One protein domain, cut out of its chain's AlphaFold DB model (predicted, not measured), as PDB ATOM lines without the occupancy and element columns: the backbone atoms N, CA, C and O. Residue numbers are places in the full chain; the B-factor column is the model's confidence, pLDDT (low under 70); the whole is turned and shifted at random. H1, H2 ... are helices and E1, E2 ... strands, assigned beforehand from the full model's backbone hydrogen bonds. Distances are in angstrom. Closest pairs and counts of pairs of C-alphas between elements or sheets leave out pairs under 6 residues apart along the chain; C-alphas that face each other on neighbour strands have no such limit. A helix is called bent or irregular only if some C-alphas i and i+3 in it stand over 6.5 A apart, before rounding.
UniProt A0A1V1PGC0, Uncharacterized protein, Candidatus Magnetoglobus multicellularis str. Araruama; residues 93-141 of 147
ATOM      1  N   LEU A  93     213.761 125.357 193.857       89.50
ATOM      2  CA  LEU A  93     214.889 125.085 194.747       89.50
ATOM      3  C   LEU A  93     215.311 126.347 195.505       89.50
ATOM      4  O   LEU A  93     215.528 126.286 196.711       89.50
ATOM      5  N   GLU A  94     215.360 127.493 194.822       89.06
ATOM      6  CA  GLU A  94     215.639 128.784 195.459       89.06
ATOM      7  C   GLU A  94     214.621 129.095 196.562       89.06
ATOM      8  O   GLU A  94     215.006 129.420 197.681       89.06
ATOM      9  N   ASN A  95     213.327 128.928 196.283       90.38
ATOM     10  CA  ASN A  95     212.264 129.181 197.255       90.38
ATOM     11  C   ASN A  95     212.362 128.254 198.471       90.38
ATOM     12  O   ASN A  95     212.144 128.691 199.602       90.38
ATOM     13  N   LEU A  96     212.727 126.988 198.254       89.50
ATOM     14  CA  LEU A  96     212.997 126.045 199.335       89.50
ATOM     15  C   LEU A  96     214.165 126.523 200.204       89.50
ATOM     16  O   LEU A  96     214.025 126.598 201.426       89.50
ATOM     17  N   TRP A  97     215.286 126.902 199.589       87.25
ATOM     18  CA  TRP A  97     216.451 127.412 200.311       87.25
ATOM     19  C   TRP A  97     216.148 128.685 201.088       87.25
ATOM     20  O   TRP A  97     216.464 128.744 202.274       87.25
ATOM     21  N   LEU A  98     215.493 129.665 200.466       86.75
ATOM     22  CA  LEU A  98     215.080 130.898 201.135       86.75
ATOM     23  C   LEU A  98     214.158 130.590 202.316       86.75
ATOM     24  O   LEU A  98     214.409 131.047 203.429       86.75
ATOM     25  N   GLY A  99     213.143 129.746 202.122       89.38
ATOM     26  CA  GLY A  99     212.237 129.339 203.196       89.38
ATOM     27  C   GLY A  99     212.961 128.673 204.371       89.38
ATOM     28  O   GLY A  99     212.638 128.934 205.530       89.38
ATOM     29  N   HIS A 100     213.968 127.844 204.099       89.75
ATOM     30  CA  HIS A 100     214.792 127.213 205.135       89.75
ATOM     31  C   HIS A 100     215.696 128.204 205.868       89.75
ATOM     32  O   HIS A 100     215.760 128.181 207.097       89.75
ATOM     33  N   GLN A 101     216.338 129.117 205.136       88.12
ATOM     34  CA  GLN A 101     217.146 130.190 205.717       88.12
ATOM     35  C   GLN A 101     216.320 131.047 206.677       88.12
ATOM     36  O   GLN A 101     216.727 131.253 207.818       88.12
ATOM     37  N   LEU A 102     215.124 131.462 206.255       90.19
ATOM     38  CA  LEU A 102     214.214 132.260 207.074       90.19
ATOM     39  C   LEU A 102     213.809 131.544 208.367       90.19
ATOM     40  O   LEU A 102     213.856 132.145 209.440       90.19
ATOM     41  N   LYS A 103     213.487 130.246 208.291       91.38
ATOM     42  CA  LYS A 103     213.178 129.427 209.476       91.38
ATOM     43  C   LYS A 103     214.357 129.345 210.441       91.38
ATOM     44  O   LYS A 103     214.169 129.425 211.655       91.38
ATOM     45  N   LEU A 104     215.575 129.188 209.922       91.06
ATOM     46  CA  LEU A 104     216.778 129.177 210.751       91.06
ATOM     47  C   LEU A 104     217.020 130.542 211.396       91.06
ATOM     48  O   LEU A 104     217.264 130.596 212.596       91.06
ATOM     49  N   PHE A 105     216.907 131.642 210.654       91.31
ATOM     50  CA  PHE A 105     217.098 132.979 211.219       91.31
ATOM     51  C   PHE A 105     216.106 133.257 212.345       91.31
ATOM     52  O   PHE A 105     216.527 133.648 213.431       91.31
ATOM     53  N   GLN A 106     214.830 132.918 212.152       91.88
ATOM     54  CA  GLN A 106     213.818 133.023 213.200       91.88
ATOM     55  C   GLN A 106     214.173 132.175 214.430       91.88
ATOM     56  O   GLN A 106     214.131 132.670 215.553       91.88
ATOM     57  N   LYS A 107     214.597 130.917 214.233       92.38
ATOM     58  CA  LYS A 107     215.026 130.023 215.323       92.38
ATOM     59  C   LYS A 107     216.193 130.592 216.135       92.38
ATOM     60  O   LYS A 107     216.278 130.342 217.334       92.38
ATOM     61  N   TYR A 108     217.111 131.305 215.487       91.38
ATOM     62  CA  TYR A 108     218.299 131.874 216.124       91.38
ATOM     63  C   TYR A 108     218.134 133.342 216.548       91.38
ATOM     64  O   TYR A 108     219.106 133.917 217.040       91.38
ATOM     65  N   GLY A 109     216.939 133.927 216.386       92.31
ATOM     66  CA  GLY A 109     216.664 135.327 216.720       92.31
ATOM     67  C   GLY A 109     217.451 136.321 215.864       92.31
ATOM     68  O   GLY A 109     217.872 137.356 216.365       92.31
ATOM     69  N   ILE A 110     217.717 135.980 214.601       91.69
ATOM     70  CA  ILE A 110     218.472 136.818 213.666       91.69
ATOM     71  C   ILE A 110     217.485 137.612 212.812       91.69
ATOM     72  O   ILE A 110     216.680 137.027 212.085       91.69
ATOM     73  N   GLU A 111     217.579 138.938 212.851       90.31
ATOM     74  CA  GLU A 111     216.811 139.799 211.957       90.31
ATOM     75  C   GLU A 111     217.523 139.958 210.611       90.31
ATOM     76  O   GLU A 111     218.736 140.138 210.540       90.31
ATOM     77  N   GLN A 112     216.763 139.924 209.511       85.56
ATOM     78  CA  GLN A 112     217.334 139.982 208.157       85.56
ATOM     79  C   GLN A 112     218.144 141.256 207.899       85.56
ATOM     80  O   GLN A 112     219.143 141.203 207.187       85.56
ATOM     81  N   LYS A 113     217.720 142.384 208.481       88.75
ATOM     82  CA  LYS A 113     218.372 143.690 208.313       88.75
ATOM     83  C   LYS A 113     219.811 143.712 208.842       88.75
ATOM     84  O   LYS A 113     220.612 144.514 208.374       88.75
ATOM     85  N   ASP A 114     220.136 142.811 209.768       88.94
ATOM     86  CA  ASP A 114     221.452 142.738 210.400       88.94
ATOM     87  C   ASP A 114     222.406 141.793 209.653       88.94
ATOM     88  O   ASP A 114     223.599 141.744 209.960       88.94
ATOM     89  N   ILE A 115     221.902 141.030 208.673       87.62
ATOM     90  CA  ILE A 115     222.663 140.010 207.948       87.62
ATOM     91  C   ILE A 115     223.508 140.653 206.846       87.62
ATOM     92  O   ILE A 115     222.993 141.170 205.857       87.62
ATOM     93  N   ILE A 116     224.827 140.508 206.961       86.31
ATOM     94  CA  ILE A 116     225.792 140.912 205.930       86.31
ATOM     95  C   ILE A 116     226.033 139.753 204.959       86.31
ATOM     96  O   ILE A 116     225.981 139.909 203.736       86.31
ATOM     97  N   ASN A 117     226.312 138.565 205.499       83.69
ATOM     98  CA  ASN A 117     226.572 137.377 204.694       83.69
ATOM     99  C   ASN A 117     226.109 136.088 205.379       83.69
ATOM    100  O   ASN A 117     226.094 135.988 206.601       83.69
ATOM    101  N   VAL A 118     225.803 135.071 204.577       83.38
ATOM    102  CA  VAL A 118     225.454 133.723 205.027       83.38
ATOM    103  C   VAL A 118     226.454 132.752 204.421       83.38
ATOM    104  O   VAL A 118     226.623 132.704 203.203       83.38
ATOM    105  N   THR A 119     227.093 131.957 205.272       82.00
ATOM    106  CA  THR A 119     227.953 130.855 204.843       82.00
ATOM    107  C   THR A 119     227.146 129.565 204.878       82.00
ATOM    108  O   THR A 119     226.467 129.257 205.863       82.00
ATOM    109  N   ALA A 120     227.222 128.797 203.798       80.94
ATOM    110  CA  ALA A 120     226.579 127.501 203.680       80.94
ATOM    111  C   ALA A 120     227.534 126.501 203.029       80.94
ATOM    112  O   ALA A 120     228.484 126.879 202.348       80.94
ATOM    113  N   ARG A 121     227.277 125.214 203.243       78.25
ATOM    114  CA  ARG A 121     228.016 124.113 202.624       78.25
ATOM    115  C   ARG A 121     227.059 123.055 202.112       78.25
ATOM    116  O   ARG A 121     226.028 122.809 202.732       78.25
ATOM    117  N   PHE A 122     227.451 122.362 201.053       75.06
ATOM    118  CA  PHE A 122     226.806 121.110 200.682       75.06
ATOM    119  C   PHE A 122     227.368 119.960 201.514       75.06
ATOM    120  O   PHE A 122     228.580 119.753 201.581       75.06
ATOM    121  N   ALA A 123     226.485 119.210 202.164       73.06
ATOM    122  CA  ALA A 123     226.826 117.975 202.854       73.06
ATOM    123  C   ALA A 123     225.697 116.964 202.653       73.06
ATOM    124  O   ALA A 123     224.535 117.274 202.902       73.06
ATOM    125  N   ASN A 124     226.043 115.752 202.212       73.69
ATOM    126  CA  ASN A 124     225.084 114.682 201.907       73.69
ATOM    127  C   ASN A 124     223.985 115.131 200.926       73.69
ATOM    128  O   ASN A 124     222.807 114.890 201.170       73.69
ATOM    129  N   LYS A 125     224.377 115.825 199.846       71.00
ATOM    130  CA  LYS A 125     223.483 116.411 198.825       71.00
ATOM    131  C   LYS A 125     222.508 117.479 199.330       71.00
ATOM    132  O   LYS A 125     221.640 117.901 198.578       71.00
ATOM    133  N   LYS A 126     222.680 117.944 200.568       79.50
ATOM    134  CA  LYS A 126     221.865 119.003 201.155       79.50
ATOM    135  C   LYS A 126     222.665 120.274 201.370       79.50
ATOM    136  O   LYS A 126     223.794 120.208 201.868       79.50
ATOM    137  N   LEU A 127     222.073 121.422 201.067       79.50
ATOM    138  CA  LEU A 127     222.605 122.719 201.455       79.50
ATOM    139  C   LEU A 127     222.354 122.923 202.951       79.50
ATOM    140  O   LEU A 127     221.219 122.872 203.423       79.50
ATOM    141  N   LYS A 128     223.433 123.146 203.699       85.94
ATOM    142  CA  LYS A 128     223.416 123.381 205.141       85.94
ATOM    143  C   LYS A 128     224.025 124.726 205.478       85.94
ATOM    144  O   LYS A 128     225.161 124.997 205.090       85.94
ATOM    145  N   LEU A 129     223.314 125.536 206.251       86.44
ATOM    146  CA  LEU A 129     223.851 126.793 206.767       86.44
ATOM    147  C   LEU A 129     224.855 126.512 207.887       86.44
ATOM    148  O   LEU A 129     224.583 125.728 208.795       86.44
ATOM    149  N   THR A 130     226.017 127.160 207.825       86.94
ATOM    150  CA  THR A 130     227.092 126.989 208.813       86.94
ATOM    151  C   THR A 130     227.258 128.218 209.692       86.94
ATOM    152  O   THR A 130     227.461 128.085 210.897       86.94
ATOM    153  N   SER A 131     227.155 129.416 209.120       87.94
ATOM    154  CA  SER A 131     227.250 130.659 209.878       87.94
ATOM    155  C   SER A 131     226.526 131.816 209.202       87.94
ATOM    156  O   SER A 131     226.317 131.826 207.988       87.94
ATOM    157  N   VAL A 132     226.156 132.805 210.007       89.81
ATOM    158  CA  VAL A 132     225.607 134.085 209.564       89.81
ATOM    159  C   VAL A 132     226.508 135.182 210.109       89.81
ATOM    160  O   VAL A 132     226.706 135.279 211.318       89.81
ATOM    161  N   ASN A 133     227.074 135.985 209.218       88.31
ATOM    162  CA  ASN A 133     227.857 137.161 209.567       88.31
ATOM    163  C   ASN A 133     226.920 138.362 209.617       88.31
ATOM    164  O   ASN A 133     226.255 138.673 208.627       88.31
ATOM    165  N   MET A 134     226.889 139.021 210.766       92.44
ATOM    166  CA  MET A 134     226.079 140.199 211.042       92.44
ATOM    167  C   MET A 134     226.993 141.361 211.429       92.44
ATOM    168  O   MET A 134     228.157 141.144 211.769       92.44
ATOM    169  N   ALA A 135     226.472 142.588 211.431       86.25
ATOM    170  CA  ALA A 135     227.242 143.760 211.870       86.25
ATOM    171  C   ALA A 135     227.782 143.615 213.309       86.25
ATOM    172  O   ALA A 135     228.891 144.052 213.602       86.25
ATOM    173  N   ALA A 136     227.030 142.937 214.183       87.62
ATOM    174  CA  ALA A 136     227.410 142.669 215.572       87.62
ATOM    175  C   ALA A 136     228.362 141.466 215.753       87.62
ATOM    176  O   ALA A 136     228.782 141.180 216.873       87.62
ATOM    177  N   GLY A 137     228.683 140.731 214.681       90.38
ATOM    178  CA  GLY A 137     229.557 139.558 214.716       90.38
ATOM    179  C   GLY A 137     228.988 138.328 214.009       90.38
ATOM    180  O   GLY A 137     227.967 138.375 213.322       90.38
ATOM    181  N   THR A 138     229.664 137.190 214.166       91.50
ATOM    182  CA  THR A 138     229.309 135.932 213.490       91.50
ATOM    183  C   THR A 138     228.514 135.006 214.406       91.50
ATOM    184  O   THR A 138     228.977 134.623 215.479       91.50
ATOM    185  N   LYS A 139     227.340 134.554 213.953       91.69
ATOM    186  CA  LYS A 139     226.561 133.491 214.599       91.69
ATOM    187  C   LYS A 139     226.821 132.155 213.911       91.69
ATOM    188  O   LYS A 139     226.605 132.020 212.710       91.69
ATOM    189  N   ILE A 140     227.236 131.144 214.673       91.12
ATOM    190  CA  ILE A 140     227.357 129.768 214.172       91.12
ATOM    191  C   ILE A 140     225.981 129.095 214.176       91.12
ATOM    192  O   ILE A 140     225.280 129.098 215.190       91.12
ATOM    193  N   ILE A 141     225.610 128.497 213.045       88.62
ATOM    194  CA  ILE A 141     224.330 127.821 212.833       88.62
ATOM    195  C   ILE A 141     224.554 126.310 212.831       88.62
ATOM    196  O   ILE A 141     225.388 125.787 212.094       88.62
TER     197      ILE A 141
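What this domain is: This is residues 93 to 141 of the 147 residues of an uncharacterized protein of Candidatus Magnetoglobus multicellularis str. Araruama (UniProt A0A1V1PGC0). A long hairpin of two strands, E1 and E2, is widened by the short strand E3, which folds back beside the last part of E2, and a single helix, H1, packs loosely on this narrow sheet, mainly at E2. The two tight turns lie at opposite ends of the sheet, which makes the longest axis. The printed part has 49 residues, with one named helix and three named strands in the order H1, E1, E2, E3; the sheet order is E1, E2, E3, antiparallel throughout. The class is mixed, helices and strands. The whole is compact, with a radius of gyration of the C-alphas of 10.7 A, and elongated in outline, spanning 31 by 18 by 16 A.

How they stand to each other: E1, residues 115 to 123, E2, residues 126 to 134, and E3, residues 137 to 140, form a meander, each strand the antiparallel neighbour of the one before. E2 is the inner strand; E1 and E3 are edge strands. E1 and E2 are a hairpin, their directions 156 degrees apart. C-alphas 118 and 132 face each other at 4.6 A; N 119 and O 131, at 2.8 A, and N 128 and O 121, at 2.8 A, are within hydrogen-bond range. E2 and E3 are a second hairpin, also at 156 degrees. C-alphas 133 and 138 face each other at 4.4 A, and N 132 and O 139 are within hydrogen-bond range at 2.9 A. The helix H1, residues 93 to 107, is on the sheet but only grazes it, with its residues 97 to 105. The closest C-alphas of H1 and E2 are those of Gln 101 and Leu 129, 7.6 A apart. In H1 every O i to N i+4 pair is within hydrogen-bond range.

Where its parts are: E1 runs 23.0 A from C-alpha 115 at (222.663, 140.010, 207.948) to C-alpha 123. E2, also nine residues, measures 23.8 A, and the four residues of E3 measure 10.0 A, ending with C-alpha 140 at (227.357, 129.768, 214.172). H1 has 15 residues, is not bent, and measures 21.2 A from C-alpha 93 at (214.889, 125.085, 194.747) to C-alpha 107.

The domain as a whole: The two C-alphas farthest apart, those of Lys 125 and Ala 136, are separated by 31.4 A. The links E1 to E2 and E2 to E3 are tight, with two residues each; the link H1 to E1, seven residues, is short. The printed part has no cut. Its mean pLDDT is 86.9, and no printed residue is under 70; E1 has a mean of 81.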